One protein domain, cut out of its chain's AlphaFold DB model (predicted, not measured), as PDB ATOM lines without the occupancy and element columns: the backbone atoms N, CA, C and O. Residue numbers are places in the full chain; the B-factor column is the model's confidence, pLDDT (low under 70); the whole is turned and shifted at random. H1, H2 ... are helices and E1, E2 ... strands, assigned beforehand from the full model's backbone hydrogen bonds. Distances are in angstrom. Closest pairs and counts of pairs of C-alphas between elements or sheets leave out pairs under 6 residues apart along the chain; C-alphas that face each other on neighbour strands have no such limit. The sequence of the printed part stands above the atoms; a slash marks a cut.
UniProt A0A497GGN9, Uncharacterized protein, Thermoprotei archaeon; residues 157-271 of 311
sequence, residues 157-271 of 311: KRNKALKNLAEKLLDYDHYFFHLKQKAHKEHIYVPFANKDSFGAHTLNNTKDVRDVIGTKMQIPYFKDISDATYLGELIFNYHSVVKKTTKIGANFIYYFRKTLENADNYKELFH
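AT A GLANCE: This is residues 157 to 271 of the 311 residues of an uncharacterized protein of Thermoprotei archaeon (UniProt A0A497GGN9). A two-stranded hairpin, E1 and E2, has the longest helix, H3, packed over it in nearly the direction of E1, and H4 folds back beside H3 as the second arm of a helical hairpin. H1 crosses this pair of helices and ends near E1, while H2 and the short H5 pack together toward the end of the domain away from the H3 to H4 turn, where residues 241 to 247 stick out. The printed part has 115 residues with five named helices and two named strands, in the order H1 E1 E2 H2 H3 H4 H5; the sheet's order is E1 - E2, antiparallel, and the class is mostly helix. The whole is compact, with a radius of gyration of the C-alphas of 13.8 A, and spans 45 by 31 by 21 A along its three main axes.

HOW THE PARTS SIT: E1, residues 187 to 193, and E2, residues 198 to 204, form a hairpin of antiparallel strands, with 153 degrees between their N-to-C directions. C-alphas 191 and 200 face each other at 4.4 A; N 190 and O 201 are within hydrogen-bond range at 2.9 A, and so are N 201 and O 190 at 2.8 A. H3, residues 225 to 240, comes near both strands: its closest C-alphas to E1 are those of Ala 228 and Pro 191, 4.6 A apart, and to E2 those of Thr 229 and Gly 199, also 4.6 A apart. H3 and H4, residues 246 to 260, form a helical hairpin; they touch at a shallow tilt of 20 degrees, opposite ways, with the closest C-alphas, those of Leu 231 and Thr 259, 6.3 A apart. H1, residues 157 to 169, only just touches H3, with 3 pairs of C-alphas within 8 A, about perpendicular at 83 degrees; it does so with residues 166 to 169 alone, and the closest C-alphas are those of Ala 166 and Ile 235, 6.2 A apart. H1 also only just touches H4, with 3 such pairs, about perpendicular at 77 degrees, and with its residues 159 to 162 alone; the closest C-alphas are those of Asn 159 and Ile 253, 7.3 A apart. The closest C-alphas of H1 and E1 are those of Leu 169 and Phe 192, 6.1 A apart. H2, residues 207 to 216, touches H5, residues 266 to 269, where the closest C-alphas, those of Gly 214 and Leu 269, are 6.8 A apart. H2 is apart from H1, H3 and H4. H4 and H5 are close but not clearly touching, their closest C-alphas, those of Leu 260 and Tyr 266, being 6.7 A apart. In H1, H2, H3 and H4 every O i to N i+4 pair is within hydrogen-bond range; H5 is too short for such a pair.

IN THESE COORDINATES: H1 begins at C-alpha 157, (213.608, 323.673, 224.826), and is 18.5 A long from first to last C-alpha. E1 is 19.5 A long and E2 19.9 A. H2 measures 12.6 A. H3 begins at C-alpha 225, (190.835, 336.312, 237.182), and is 22.2 A long. H4 measures 20.9 A. H5, 5.3 A long, ends at C-alpha 269, (204.366, 323.482, 235.665).

THE WHOLE: The two C-alphas farthest apart, those of Ala 183 and Thr 246, are 45.3 A apart. The printed part, residues 157 to 271, has no cut. The link from H1 to E1, residues 170 to 186, is long. Residues 241 to 247, of which 246 and 247 belong to H4, stand free. The mean pLDDT of the printed part is 79.4, and it is under 70 at residues 157 to 161, 173 to 185, 246 to 247 and 270 to 271.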
ATOM      1  N   LYS A 157     214.312 324.748 224.104       59.06
ATOM      2  CA  LYS A 157     213.608 323.673 224.826       59.06
ATOM      3  C   LYS A 157     212.477 324.227 225.691       59.06
ATOM      4  O   LYS A 157     211.363 323.718 225.629       59.06
ATOM      5  N   ARG A 158     212.735 325.317 226.419       60.81
ATOM      6  CA  ARG A 158     211.709 326.016 227.203       60.81
ATOM      7  C   ARG A 158     210.590 326.576 226.323       60.81
ATOM      8  O   ARG A 158     209.429 326.388 226.647       60.81
ATOM      9  N   ASN A 159     210.918 327.188 225.186       65.62
ATOM     10  CA  ASN A 159     209.920 327.688 224.237       65.62
ATOM     11  C   ASN A 159     209.076 326.552 223.636       65.62
ATOM     12  O   ASN A 159     207.891 326.755 223.403       65.62
ATOM     13  N   LYS A 160     209.646 325.355 223.430       67.44
ATOM     14  CA  LYS A 160     208.879 324.163 223.031       67.44
ATOM     15  C   LYS A 160     207.895 323.739 224.124       67.44
ATOM     16  O   LYS A 160     206.742 323.486 223.811       67.44
ATOM     17  N   ALA A 161     208.321 323.709 225.388       66.75
ATOM     18  CA  ALA A 161     207.426 323.411 226.510       66.75
ATOM     19  C   ALA A 161     206.300 324.453 226.637       66.75
ATOM     20  O   ALA A 161     205.144 324.083 226.789       66.75
ATOM     21  N   LEU A 162     206.624 325.742 226.485       71.56
ATOM     22  CA  LEU A 162     205.639 326.827 226.458       71.56
ATOM     23  C   LEU A 162     204.651 326.675 225.297       71.56
ATOM     24  O   LEU A 162     203.456 326.852 225.493       71.56
ATOM     25  N   LYS A 163     205.131 326.300 224.104       74.19
ATOM     26  CA  LYS A 163     204.267 326.037 222.948       74.19
ATOM     27  C   LYS A 163     203.332 324.856 223.202       74.19
ATOM     28  O   LYS A 163     202.144 324.976 222.951       74.19
ATOM     29  N   ASN A 164     203.854 323.753 223.740       76.00
ATOM     30  CA  ASN A 164     203.048 322.585 224.086       76.00
ATOM     31  C   ASN A 164     201.995 322.921 225.153       76.00
ATOM     32  O   ASN A 164     200.880 322.422 225.081       76.00
ATOM     33  N   LEU A 165     202.336 323.762 226.134       77.81
ATOM     34  CA  LEU A 165     201.382 324.225 227.140       77.81
ATOM     35  C   LEU A 165     200.293 325.107 226.516       77.81
ATOM     36  O   LEU A 165     199.124 324.915 226.818       77.81
ATOM     37  N   ALA A 166     200.657 326.028 225.620       80.44
ATOM     38  CA  ALA A 166     199.686 326.839 224.887       80.44
ATOM     39  C   ALA A 166     198.743 325.977 224.028       80.44
ATOM     40  O   ALA A 166     197.540 326.198 224.039       80.44
ATOM     41  N   GLU A 167     199.276 324.961 223.342       80.88
ATOM     42  CA  GLU A 167     198.479 323.983 222.587       80.88
ATOM     43  C   GLU A 167     197.582 323.138 223.495       80.88
ATOM     44  O   GLU A 167     196.466 322.825 223.113       80.88
ATOM     45  N   LYS A 168     198.044 322.788 224.700       77.06
ATOM     46  CA  LYS A 168     197.252 322.039 225.681       77.06
ATOM     47  C   LYS A 168     196.095 322.860 226.247       77.06
ATOM     48  O   LYS A 168     195.065 322.294 226.577       77.06
ATOM     49  N   LEU A 169     196.300 324.164 226.410       76.81
ATOM     50  CA  LEU A 169     195.282 325.098 226.887       76.81
ATOM     51  C   LEU A 169     194.254 325.454 225.808       76.81
ATOM     52  O   LEU A 169     193.177 325.947 226.140       76.81
ATOM     53  N   LEU A 170     194.581 325.192 224.541       78.81
ATOM     54  CA  LEU A 170     193.651 325.277 223.429       78.81
ATOM     55  C   LEU A 170     192.732 324.039 223.444       78.81
ATOM     56  O   LEU A 170     193.215 322.911 223.405       78.81
ATOM     57  N   ASP A 171     191.419 324.254 223.507       71.19
ATOM     58  CA  ASP A 171     190.368 323.220 223.477       71.19
ATOM     59  C   ASP A 171     190.293 322.285 224.720       71.19
ATOM     60  O   ASP A 171     189.747 321.183 224.653       71.19
ATOM     61  N   TYR A 172     190.775 322.722 225.896       72.31
ATOM     62  CA  TYR A 172     190.710 321.939 227.157       72.31
ATOM     63  C   TYR A 172     189.394 322.094 227.961       72.31
ATOM     64  O   TYR A 172     189.229 321.487 229.022       72.31
ATOM     65  N   ASP A 173     188.446 322.894 227.465       65.00
ATOM     66  CA  ASP A 173     187.208 323.329 228.148       65.00
ATOM     67  C   ASP A 173     186.351 322.152 228.686       65.00
ATOM     68  O   ASP A 173     185.740 322.213 229.757       65.00
ATOM     69  N   HIS A 174     186.395 320.999 228.011       58.50
ATOM     70  CA  HIS A 174     185.596 319.817 228.357       58.50
ATOM     71  C   HIS A 174     185.901 319.204 229.739       58.50
ATOM     72  O   HIS A 174     185.039 318.534 230.306       58.50
ATOM     73  N   TYR A 175     187.087 319.431 230.316       59.88
ATOM     74  CA  TYR A 175     187.493 318.782 231.573       59.88
ATOM     75  C   TYR A 175     186.973 319.476 232.838       59.88
ATOM     76  O   TYR A 175     186.859 318.841 233.889       59.88
ATOM     77  N   PHE A 176     186.633 320.764 232.762       61.53
ATOM     78  CA  PHE A 176     186.270 321.554 233.942       61.53
ATOM     79  C   PHE A 176     184.775 321.573 234.237       61.53
ATOM     80  O   PHE A 176     184.368 322.029 235.304       61.53
ATOM     81  N   PHE A 177     183.953 321.029 233.337       53.97
ATOM     82  CA  PHE A 177     182.498 321.015 233.481       53.97
ATOM     83  C   PHE A 177     182.034 320.316 234.770       53.97
ATOM     84  O   PHE A 177     181.085 320.768 235.404       53.97
ATOM     85  N   HIS A 178     182.754 319.275 235.205       55.03
ATOM     86  CA  HIS A 178     182.451 318.505 236.419       55.03
ATOM     87  C   HIS A 178     183.064 319.080 237.705       55.03
ATOM     88  O   HIS A 178     182.753 318.610 238.796       55.03
ATOM     89  N   LEU A 179     183.932 320.089 237.591       60.03
ATOM     90  CA  LEU A 179     184.602 320.739 238.724       60.03
ATOM     91  C   LEU A 179     183.924 322.065 239.119       60.03
ATOM     92  O   LEU A 179     184.400 322.766 240.014       60.03
ATOM     93  N   LYS A 180     182.806 322.414 238.462       55.09
ATOM     94  CA  LYS A 180     182.064 323.661 238.684       55.09
ATOM     95  C   LYS A 180     181.214 323.622 239.968       55.09
ATOM     96  O   LYS A 180     180.390 322.740 240.168       55.09
ATOM     97  N   GLN A 181     181.445 324.652 240.784       58.72
ATOM     98  CA  GLN A 181     180.656 325.247 241.877       58.72
ATOM     99  C   GLN A 181     179.953 324.340 242.913       58.72
ATOM    100  O   GLN A 181     178.837 323.864 242.733       58.72
ATOM    101  N   LYS A 182     180.536 324.327 244.122       49.69
ATOM    102  CA  LYS A 182     179.794 324.482 245.390       49.69
ATOM    103  C   LYS A 182     180.287 325.751 246.084       49.69
ATOM    104  O   LYS A 182     181.471 326.053 245.958       49.69
ATOM    105  N   ALA A 183     179.412 326.453 246.808       53.50
ATOM    106  CA  ALA A 183     179.714 327.701 247.514       53.50
ATOM    107  C   ALA A 183     180.941 327.556 248.439       53.50
ATOM    108  O   ALA A 183     180.846 327.015 249.539       53.50
ATOM    109  N   HIS A 184     182.100 328.020 247.977       57.75
ATOM    110  CA  HIS A 184     183.347 328.059 248.736       57.75
ATOM    111  C   HIS A 184     183.870 329.497 248.716       57.75
ATOM    112  O   HIS A 184     183.731 330.175 247.705       57.75
ATOM    113  N   LYS A 185     184.442 329.977 249.828       66.12
ATOM    114  CA  LYS A 185     184.819 331.399 249.994       66.12
ATOM    115  C   LYS A 185     186.041 331.830 249.175       66.12
ATOM    116  O   LYS A 185     186.238 333.020 248.972       66.12
ATOM    117  N   GLU A 186     186.856 330.877 248.731       81.19
ATOM    118  CA  GLU A 186     188.078 331.138 247.969       81.19
ATOM    119  C   GLU A 186     188.078 330.380 246.645       81.19
ATOM    120  O   GLU A 186     187.754 329.185 246.591       81.19
ATOM    121  N   HIS A 187     188.508 331.081 245.598       86.56
ATOM    122  CA  HIS A 187     188.532 330.589 244.231       86.56
ATOM    123  C   HIS A 187     189.933 330.642 243.631       86.56
ATOM    124  O   HIS A 187     190.755 331.481 243.997       86.56
ATOM    125  N   ILE A 188     190.171 329.745 242.680       90.06
ATOM    126  CA  ILE A 188     191.264 329.838 241.719       90.06
ATOM    127  C   ILE A 188     190.677 329.974 240.317       90.06
ATOM    128  O   ILE A 188     189.579 329.484 240.035       90.06
ATOM    129  N   TYR A 189     191.434 330.612 239.440       91.19
ATOM    130  CA  TYR A 189     191.041 330.899 238.072       91.19
ATOM    131  C   TYR A 189     191.938 330.140 237.107       91.19
ATOM    132  O   TYR A 189     193.165 330.224 237.178       91.19
ATOM    133  N   VAL A 190     191.320 329.385 236.207       89.38
ATOM    134  CA  VAL A 190     192.012 328.575 235.202       89.38
ATOM    135  C   VAL A 190     191.729 329.154 233.820       89.38
ATOM    136  O   VAL A 190     190.558 329.282 233.475       89.38
ATOM    137  N   PRO A 191     192.748 329.493 233.016       90.88
ATOM    138  CA  PRO A 191     192.548 330.026 231.674       90.88
ATOM    139  C   PRO A 191     191.921 328.974 230.751       90.88
ATOM    140  O   PRO A 191     192.284 327.798 230.809       90.88
ATOM    141  N   PHE A 192     191.057 329.411 229.841       87.88
ATOM    142  CA  PHE A 192     190.632 328.615 228.693       87.88
ATOM    143  C   PHE A 192     190.697 329.441 227.407       87.88
ATOM    144  O   PHE A 192     190.500 330.659 227.410       87.88
ATOM    145  N   ALA A 193     190.971 328.756 226.302       87.12
ATOM    146  CA  ALA A 193     190.852 329.286 224.954       87.12
ATOM    147  C   ALA A 193     190.378 328.158 224.033       87.12
ATOM    148  O   ALA A 193     190.892 327.042 224.097       87.12
ATOM    149  N   ASN A 194     189.409 328.435 223.176       84.69
ATOM    150  CA  ASN A 194     188.972 327.537 222.113       84.69
ATOM    151  C   ASN A 194     188.837 328.339 220.809       84.69
ATOM    152  O   ASN A 194     189.221 329.507 220.749       84.69
ATOM    153  N   LYS A 195     188.345 327.720 219.736       81.69
ATOM    154  CA  LYS A 195     188.208 328.405 218.436       81.69
ATOM    155  C   LYS A 195     187.253 329.601 218.458       81.69
ATOM    156  O   LYS A 195     187.421 330.505 217.643       81.69
ATOM    157  N   ASP A 196     186.308 329.613 219.394       83.25
ATOM    158  CA  ASP A 196     185.165 330.528 219.391       83.25
ATOM    159  C   ASP A 196     185.208 331.551 220.538       83.25
ATOM    160  O   ASP A 196     184.522 332.570 220.494       83.25
ATOM    161  N   SER A 197     185.996 331.299 221.584       87.44
ATOM    162  CA  SER A 197     185.994 332.078 222.821       87.44
ATOM    163  C   SER A 197     187.262 331.881 223.657       87.44
ATOM    164  O   SER A 197     188.034 330.936 223.480       87.44
ATOM    165  N   PHE A 198     187.458 332.781 224.615       91.00
ATOM    166  CA  PHE A 198     188.472 332.674 225.655       91.00
ATOM    167  C   PHE A 198     187.922 333.197 226.984       91.00
ATOM    168  O   PHE A 198     186.928 333.925 227.012       91.00
ATOM    169  N   GLY A 199     188.580 332.849 228.086       88.94
ATOM    170  CA  GLY A 199     188.223 333.358 229.405       88.94
ATOM    171  C   GLY A 199     188.920 332.615 230.534       88.94
ATOM    172  O   GLY A 199     190.000 332.049 230.357       88.94
ATOM    173  N   ALA A 200     188.283 332.609 231.705       88.94
ATOM    174  CA  ALA A 200     188.739 331.860 232.865       88.94
ATOM    175  C   ALA A 200     187.598 331.052 233.503       88.94
ATOM    176  O   ALA A 200     186.481 331.543 233.668       88.94
ATOM    177  N   HIS A 201     187.882 329.813 233.898       86.44
ATOM    178  CA  HIS A 201     187.014 329.029 234.767       86.44
ATOM    179  C   HIS A 201     187.293 329.356 236.228       86.44
ATOM    180  O   HIS A 201     188.441 329.323 236.669       86.44
ATOM    181  N   THR A 202     186.228 329.586 236.987       87.50
ATOM    182  CA  THR A 202     186.286 329.747 238.441       87.50
ATOM    183  C   THR A 202     186.111 328.393 239.112       87.50
ATOM    184  O   THR A 202     185.079 327.740 238.941       87.50
ATOM    185  N   LEU A 203     187.105 327.976 239.893       83.94
ATOM    186  CA  LEU A 203     187.115 326.699 240.604       83.94
ATOM    187  C   LEU A 203     187.359 326.917 242.097       83.94
ATOM    188  O   LEU A 203     187.912 327.934 242.512       83.94
ATOM    189  N   ASN A 204     186.951 325.952 242.918       83.88
ATOM    190  CA  ASN A 204     187.170 326.027 244.360       83.88
ATOM    191  C   ASN A 204     188.657 325.876 244.687       83.88
ATOM    192  O   ASN A 204     189.316 324.963 244.192       83.88
ATOM    193  N   ASN A 205     189.170 326.732 245.571       85.88
ATOM    194  CA  ASN A 205     190.544 326.635 246.055       85.88
ATOM    195  C   ASN A 205     190.689 325.524 247.111       85.88
ATOM    196  O   ASN A 205     190.915 325.787 248.292       85.88
ATOM    197  N   THR A 206     190.533 324.262 246.710       83.56
ATOM    198  CA  THR A 206     190.832 323.107 247.570       83.56
ATOM    199  C   THR A 206     192.167 322.484 247.182       83.56
ATOM    200  O   THR A 206     192.690 322.703 246.086       83.56
ATOM    201  N   LYS A 207     192.764 321.714 248.097       81.50
ATOM    202  CA  LYS A 207     194.007 320.987 247.809       81.50
ATOM    203  C   LYS A 207     193.813 319.988 246.663       81.50
ATOM    204  O   LYS A 207     194.603 319.995 245.731       81.50
ATOM    205  N   ASP A 208     192.714 319.237 246.672       79.50
ATOM    206  CA  ASP A 208     192.420 318.239 245.637       79.50
ATOM    207  C   ASP A 208     192.269 318.865 244.247       79.50
ATOM    208  O   ASP A 208     192.782 318.336 243.261       79.50
ATOM    209  N   VAL A 209     191.601 320.022 244.160       80.06
ATOM    210  CA  VAL A 209     191.446 320.758 242.900       80.06
ATOM    211  C   VAL A 209     192.807 321.257 242.407       80.06
ATOM    212  O   VAL A 209     193.136 321.064 241.237       80.06
ATOM    213  N   ARG A 210     193.644 321.818 243.290       82.56
ATOM    214  CA  ARG A 210     195.010 322.241 242.935       82.56
ATOM    215  C   ARG A 210     195.894 321.071 242.501       82.56
ATOM    216  O   ARG A 210     196.592 321.198 241.501       82.56
ATOM    217  N   ASP A 211     195.812 319.923 243.165       77.75
ATOM    218  CA  ASP A 211     196.589 318.730 242.812       77.75
ATOM    219  C   ASP A 211     196.155 318.160 241.450       77.75
ATOM    220  O   ASP A 211     196.992 317.803 240.614       77.75
ATOM    221  N   VAL A 212     194.848 318.114 241.172       78.38
ATOM    222  CA  VAL A 212     194.334 317.678 239.866       78.38
ATOM    223  C   VAL A 212     194.785 318.633 238.762       78.38
ATOM    224  O   VAL A 212     195.302 318.177 237.746       78.38
ATOM    225  N   ILE A 213     194.655 319.942 238.957       78.81
ATOM    226  CA  ILE A 213     194.947 320.934 237.914       78.81
ATOM    227  C   ILE A 213     196.450 321.112 237.719       78.81
ATOM    228  O   ILE A 213     196.952 321.031 236.599       78.81
ATOM    229  N   GLY A 214     197.179 321.334 238.808       75.50
ATOM    230  CA  GLY A 214     198.604 321.625 238.781       75.50
ATOM    231  C   GLY A 214     199.462 320.393 238.544       75.50
ATOM    232  O   GLY A 214     200.349 320.430 237.696       75.50
ATOM    233  N   THR A 215     199.170 319.277 239.216       72.31
ATOM    234  CA  THR A 215     200.031 318.086 239.142       72.31
ATOM    235  C   THR A 215     199.585 317.116 238.052       72.31
ATOM    236  O   THR A 215     200.404 316.699 237.233       72.31
ATOM    237  N   LYS A 216     198.294 316.754 237.996       70.44
ATOM    238  CA  LYS A 216     197.802 315.761 237.017       70.44
ATOM    239  C   LYS A 216     197.588 316.369 235.634       70.44
ATOM    240  O   LYS A 216     198.001 315.792 234.630       70.44
ATOM    241  N   MET A 217     196.957 317.539 235.576       73.88
ATOM    242  CA  MET A 217     196.653 318.224 234.323       73.88
ATOM    243  C   MET A 217     197.755 319.190 233.899       73.88
ATOM    244  O   MET A 217     197.776 319.554 232.732       73.88
ATOM    245  N   GLN A 218     198.709 319.560 234.760       81.06
ATOM    246  CA  GLN A 218     199.788 320.506 234.430       81.06
ATOM    247  C   GLN A 218     199.267 321.782 233.751       81.06
ATOM    248  O   GLN A 218     199.796 322.218 232.727       81.06
ATOM    249  N   ILE A 219     198.183 322.335 234.292       85.62
ATOM    250  CA  ILE A 219     197.530 323.548 233.802       85.62
ATOM    251  C   ILE A 219     197.806 324.694 234.778       85.62
ATOM    252  O   ILE A 219     197.706 324.491 235.991       85.62
ATOM    253  N   PRO A 220     198.180 325.892 234.295       90.12
ATOM    254  CA  PRO A 220     198.322 327.061 235.148       90.12
ATOM    255  C   PRO A 220     197.003 327.454 235.801       90.12
ATOM    256  O   PRO A 220     195.959 327.443 235.155       90.12
ATOM    257  N   TYR A 221     197.073 327.859 237.063       91.56
ATOM    258  CA  TYR A 221     195.969 328.516 237.753       91.56
ATOM    259  C   TYR A 221     196.458 329.763 238.492       91.56
ATOM    260  O   TYR A 221     197.635 329.877 238.847       91.56
ATOM    261  N   PHE A 222     195.539 330.697 238.705       93.81
ATOM    262  CA  PHE A 222     195.813 332.037 239.213       93.81
ATOM    263  C   PHE A 222     194.856 332.393 240.349       93.81
ATOM    264  O   PHE A 222     193.706 331.952 240.364       93.81
ATOM    265  N   LYS A 223     195.301 333.251 241.266       91.31
ATOM    266  CA  LYS A 223     194.435 333.968 242.216       91.31
ATOM    267  C   LYS A 223     193.669 335.124 241.590       91.31
ATOM    268  O   LYS A 223     192.609 335.465 242.098       91.31
ATOM    269  N   ASP A 224     194.200 335.733 240.534       92.19
ATOM    270  CA  ASP A 224     193.548 336.837 239.830       92.19
ATOM    271  C   ASP A 224     192.891 336.328 238.542       92.19
ATOM    272  O   ASP A 224     193.527 335.687 237.700       92.19
ATOM    273  N   ILE A 225     191.602 336.626 238.387       92.69
ATOM    274  CA  ILE A 225     190.835 336.312 237.182       92.69
ATOM    275  C   ILE A 225     191.370 337.062 235.962       92.69
ATOM    276  O   ILE A 225     191.296 336.545 234.846       92.69
ATOM    277  N   SER A 226     191.933 338.254 236.166       93.19
ATOM    278  CA  SER A 226     192.478 339.108 235.113       93.19
ATOM    279  C   SER A 226     193.673 338.434 234.444       93.19
ATOM    280  O   SER A 226     193.719 338.343 233.219       93.19
ATOM    281  N   ASP A 227     194.586 337.870 235.241       92.62
ATOM    282  CA  ASP A 227     195.755 337.140 234.741       92.62
ATOM    283  C   ASP A 227     195.352 335.866 233.983       92.62
ATOM    284  O   ASP A 227     195.871 335.594 232.897       92.62
ATOM    285  N   ALA A 228     194.384 335.107 234.513       92.69
ATOM    286  CA  ALA A 228     193.863 333.915 233.844       92.69
ATOM    287  C   ALA A 228     193.174 334.263 232.512       92.69
ATOM    288  O   ALA A 228     193.444 333.644 231.483       92.69
ATOM    289  N   THR A 229     192.325 335.290 232.509       93.38
ATOM    290  CA  THR A 229     191.600 335.743 231.312       93.38
ATOM    291  C   THR A 229     192.566 336.261 230.252       93.38
ATOM    292  O   THR A 229     192.464 335.874 229.089       93.38
ATOM    293  N   TYR A 230     193.554 337.063 230.654       94.94
ATOM    294  CA  TYR A 230     194.579 337.587 229.754       94.94
ATOM    295  C   TYR A 230     195.440 336.473 229.148       94.94
ATOM    296  O   TYR A 230     195.791 336.516 227.969       94.94
ATOM    297  N   LEU A 231     195.763 335.427 229.918       92.62
ATOM    298  CA  LEU A 231     196.478 334.275 229.373       92.62
ATOM    299  C   LEU A 231     195.641 333.532 228.317       92.62
ATOM    300  O   LEU A 231     196.185 333.161 227.274       92.62
ATOM    301  N   GLY A 232     194.338 333.352 228.559       91.25
ATOM    302  CA  GLY A 232     193.394 332.801 227.580       91.25
ATOM    303  C   GLY A 232     193.324 333.645 226.303       91.25
ATOM    304  O   GLY A 232     193.466 333.117 225.200       91.25
ATOM    305  N   GLU A 233     193.218 334.968 226.451       94.00
ATOM    306  CA  GLU A 233     193.218 335.929 225.343       94.00
ATOM    307  C   GLU A 233     194.489 335.816 224.484       94.00
ATOM    308  O   GLU A 233     194.420 335.759 223.255       94.00
ATOM    309  N   LEU A 234     195.669 335.741 225.111       91.94
ATOM    310  CA  LEU A 234     196.945 335.602 224.402       91.94
ATOM    311  C   LEU A 234     197.001 334.331 223.548       91.94
ATOM    312  O   LEU A 234     197.523 334.369 222.429       91.94
ATOM    313  N   ILE A 235     196.492 333.211 224.068       90.88
ATOM    314  CA  ILE A 235     196.432 331.934 223.342       90.88
ATOM    315  C   ILE A 235     195.462 332.060 222.168       90.88
ATOM    316  O   ILE A 235     195.843 331.763 221.034       90.88
ATOM    317  N   PHE A 236     194.251 332.555 222.421       91.00
ATOM    318  CA  PHE A 236     193.228 332.758 221.399       91.00
ATOM    319  C   PHE A 236     193.742 333.631 220.250       91.00
ATOM    320  O   PHE A 236     193.772 333.194 219.100       91.00
ATOM    321  N   ASN A 237     194.266 334.816 220.570       90.00
ATOM    322  CA  ASN A 237     194.795 335.765 219.593       90.00
ATOM    323  C   ASN A 237     195.972 335.195 218.795       90.00
ATOM    324  O   ASN A 237     196.125 335.473 217.608       90.00
ATOM    325  N   TYR A 238     196.833 334.385 219.416       88.69
ATOM    326  CA  TYR A 238     197.940 333.764 218.694       88.69
ATOM    327  C   TYR A 238     197.476 332.669 217.727       88.69
ATOM    328  O   TYR A 238     198.086 332.479 216.669       88.69
ATOM    329  N   HIS A 239     196.424 331.932 218.080       85.06
ATOM    330  CA  HIS A 239     195.902 330.835 217.270       85.06
ATOM    331  C   HIS A 239     194.888 331.280 216.208       85.06
ATOM    332  O   HIS A 239     194.808 330.617 215.176       85.06
ATOM    333  N   SER A 240     194.213 332.417 216.391       85.19
ATOM    334  CA  SER A 240     193.294 333.005 215.407       85.19
ATOM    335  C   SER A 240     194.007 333.636 214.201       85.19
ATOM    336  O   SER A 240     193.420 333.798 213.131       85.19
ATOM    337  N   VAL A 241     195.303 333.956 214.319       85.88
ATOM    338  CA  VAL A 241     196.094 334.522 213.217       85.88
ATOM    339  C   VAL A 241     196.428 333.460 212.162       85.88
ATOM    340  O   VAL A 241     197.233 332.555 212.394       85.88
ATOM    341  N   VAL A 242     195.903 333.658 210.948       74.44
ATOM    342  CA  VAL A 242     196.095 332.769 209.784       74.44
ATOM    343  C   VAL A 242     197.561 332.690 209.332       74.44
ATOM    344  O   VAL A 242     198.069 331.607 209.044       74.44
ATOM    345  N   LYS A 243     198.284 333.821 209.291       78.19
ATOM    346  CA  LYS A 243     199.695 333.875 208.859       78.19
ATOM    347  C   LYS A 243     200.604 334.368 209.981       78.19
ATOM    348  O   LYS A 243     200.754 335.565 210.217       78.19
ATOM    349  N   LYS A 244     201.257 333.427 210.660       77.69
ATOM    350  CA  LYS A 244     202.175 333.710 211.771       77.69
ATOM    351  C   LYS A 244     203.513 334.232 211.245       77.69
ATOM    352  O   LYS A 244     204.212 333.537 210.513       77.69
ATOM    353  N   THR A 245     203.889 335.446 211.639       72.31
ATOM    354  CA  THR A 245     205.231 335.999 211.384       72.31
ATOM    355  C   THR A 245     206.153 335.763 212.578       72.31
ATOM    356  O   THR A 245     205.698 335.550 213.705       72.31
ATOM    357  N   THR A 246     207.467 335.858 212.361       63.03
ATOM    358  CA  THR A 246     208.474 335.747 213.431       63.03
ATOM    359  C   THR A 246     208.229 336.755 214.558       63.03
ATOM    360  O   THR A 246     208.360 336.407 215.730       63.03
ATOM    361  N   LYS A 247     207.798 337.980 214.223       66.69
ATOM    362  CA  LYS A 247     207.466 339.037 215.193       66.69
ATOM    363  C   LYS A 247     206.255 338.667 216.054       66.69
ATOM    364  O   LYS A 247     206.304 338.825 217.269       66.69
ATOM    365  N   ILE A 248     205.203 338.119 215.441       73.88
ATOM    366  CA  ILE A 248     203.997 337.659 216.151       73.88
ATOM    367  C   ILE A 248     204.349 336.515 217.109       73.88
ATOM    368  O   ILE A 248     203.961 336.549 218.273       73.88
ATOM    369  N   GLY A 249     205.150 335.545 216.657       74.56
ATOM    370  CA  GLY A 249     205.626 334.453 217.511       74.56
ATOM    371  C   GLY A 249     206.485 334.928 218.686       74.56
ATOM    372  O   GLY A 249     206.303 334.455 219.805       74.56
ATOM    373  N   ALA A 250     207.393 335.880 218.457       70.62
ATOM    374  CA  ALA A 250     208.237 336.440 219.512       70.62
ATOM    375  C   ALA A 250     207.418 337.204 220.566       70.62
ATOM    376  O   ALA A 250     207.619 336.989 221.762       70.62
ATOM    377  N   ASN A 251     206.468 338.036 220.126       77.25
ATOM    378  CA  ASN A 251     205.579 338.780 221.014       77.25
ATOM    379  C   ASN A 251     204.698 337.838 221.837       77.25
ATOM    380  O   ASN A 251     204.651 337.975 223.057       77.25
ATOM    381  N   PHE A 252     204.068 336.847 221.196       86.69
ATOM    382  CA  PHE A 252     203.272 335.843 221.900       86.69
ATOM    383  C   PHE A 252     204.092 335.155 222.993       86.69
ATOM    384  O   PHE A 252     203.701 335.190 224.151       86.69
ATOM    385  N   ILE A 253     205.269 334.611 222.659       79.88
ATOM    386  CA  ILE A 253     206.122 333.917 223.638       79.88
ATOM    387  C   ILE A 253     206.509 334.840 224.799       79.88
ATOM    388  O   ILE A 253     206.562 334.384 225.943       79.88
ATOM    389  N   TYR A 254     206.801 336.113 224.523       82.12
ATOM    390  CA  TYR A 254     207.161 337.085 225.552       82.12
ATOM    391  C   TYR A 254     206.014 337.319 226.542       82.12
ATOM    392  O   TYR A 254     206.207 337.120 227.742       82.12
ATOM    393  N   TYR A 255     204.829 337.694 226.050       85.12
ATOM    394  CA  TYR A 255     203.681 337.992 226.910       85.12
ATOM    395  C   TYR A 255     203.135 336.735 227.583       85.12
ATOM    396  O   TYR A 255     202.940 336.741 228.792       85.12
ATOM    397  N   PHE A 256     203.022 335.627 226.848       87.62
ATOM    398  CA  PHE A 256     202.592 334.334 227.384       87.62
ATOM    399  C   PHE A 256     203.464 333.897 228.561       87.62
ATOM    400  O   PHE A 256     202.966 333.485 229.606       87.62
ATOM    401  N   ARG A 257     204.787 334.043 228.429       82.31
ATOM    402  CA  ARG A 257     205.716 333.723 229.511       82.31
ATOM    403  C   ARG A 257     205.579 334.677 230.696       82.31
ATOM    404  O   ARG A 257     205.642 334.206 231.827       82.31
ATOM    405  N   LYS A 258     205.460 335.981 230.440       85.19
ATOM    406  CA  LYS A 258     205.337 336.991 231.496       85.19
ATOM    407  C   LYS A 258     204.082 336.745 232.336       85.19
ATOM    408  O   LYS A 258     204.177 336.741 233.552       85.19
ATOM    409  N   THR A 259     202.950 336.467 231.694       87.81
ATOM    410  CA  THR A 259     201.695 336.147 232.384       87.81
ATOM    411  C   THR A 259     201.787 334.809 233.116       87.81
ATOM    412  O   THR A 259     201.387 334.715 234.268       87.81
ATOM    413  N   LEU A 260     202.396 333.779 232.514       88.06
ATOM    414  CA  LEU A 260     202.611 332.494 233.194       88.06
ATOM    415  C   LEU A 260     203.463 332.601 234.460       88.06
ATOM    416  O   LEU A 260     203.234 331.832 235.385       88.06
ATOM    417  N   GLU A 261     204.443 333.508 234.511       87.12
ATOM    418  CA  GLU A 261     205.278 333.722 235.704       87.12
ATOM    419  C   GLU A 261     204.448 334.160 236.931       87.12
ATOM    420  O   GLU A 261     204.898 333.935 238.054       87.12
ATOM    421  N   ASN A 262     203.225 334.672 236.730       89.88
ATOM    422  CA  ASN A 262     202.273 335.005 237.795       89.88
ATOM    423  C   ASN A 262     201.410 333.814 238.258       89.88
ATOM    424  O   ASN A 262     200.687 333.942 239.245       89.88
ATOM    425  N   ALA A 263     201.447 332.666 237.571       91.06
ATOM    426  CA  ALA A 263     200.646 331.503 237.949       91.06
ATOM    427  C   ALA A 263     201.086 330.960 239.317       91.06
ATOM    428  O   ALA A 263     202.279 330.773 239.573       91.06
ATOM    429  N   ASP A 264     200.130 330.624 240.183       89.44
ATOM    430  CA  ASP A 264     200.425 330.166 241.547       89.44
ATOM    431  C   ASP A 264     201.193 328.833 241.562       89.44
ATOM    432  O   ASP A 264     202.003 328.587 242.454       89.44
ATOM    433  N   ASN A 265     200.996 327.993 240.545       89.12
ATOM    434  CA  ASN A 265     201.715 326.735 240.343       89.12
ATOM    435  C   ASN A 265     202.850 326.826 239.313       89.12
ATOM    436  O   ASN A 265     203.315 325.802 238.810       89.12
ATOM    437  N   TYR A 266     203.347 328.024 238.990       85.62
ATOM    438  CA  TYR A 266     204.383 328.203 237.968       85.62
ATOM    439  C   TYR A 266     205.607 327.287 238.153       85.62
ATOM    440  O   TYR A 266     206.118 326.698 237.196       85.62
ATOM    441  N   LYS A 267     206.073 327.131 239.399       77.56
ATOM    442  CA  LYS A 267     207.225 326.278 239.739       77.56
ATOM    443  C   LYS A 267     206.965 324.786 239.499       77.56
ATOM    444  O   LYS A 267     207.919 324.048 239.255       77.56
ATOM    445  N   GLU A 268     205.711 324.358 239.578       76.31
ATOM    446  CA  GLU A 268     205.275 322.972 239.386       76.31
ATOM    447  C   GLU A 268     205.097 322.664 237.894       76.31
ATOM    448  O   GLU A 268     205.560 321.631 237.416       76.31
ATOM    449  N   LEU A 269     204.540 323.606 237.121       73.31
ATOM    450  CA  LEU A 269     204.366 323.482 235.665       73.31
ATOM    451  C   LEU A 269     205.685 323.320 234.911       73.31
ATOM    452  O   LEU A 269     205.763 322.618 233.902       73.31
ATOM    453  N   PHE A 270     206.718 324.013 235.384       65.56
ATOM    454  CA  PHE A 270     208.045 324.019 234.775       65.56
ATOM    455  C   PHE A 270     209.083 323.329 235.646       65.56
ATOM    456  O   PHE A 270     210.278 323.591 235.480       65.56
ATOM    457  N   HIS A 271     208.648 322.437 236.543       59.06
ATOM    458  CA  HIS A 271     209.567 321.540 237.217       59.06
ATOM    459  C   HIS A 271     210.278 320.719 236.141       59.06
ATOM    460  O   HIS A 271     209.700 319.848 235.496       59.06
TER     461      HIS A 271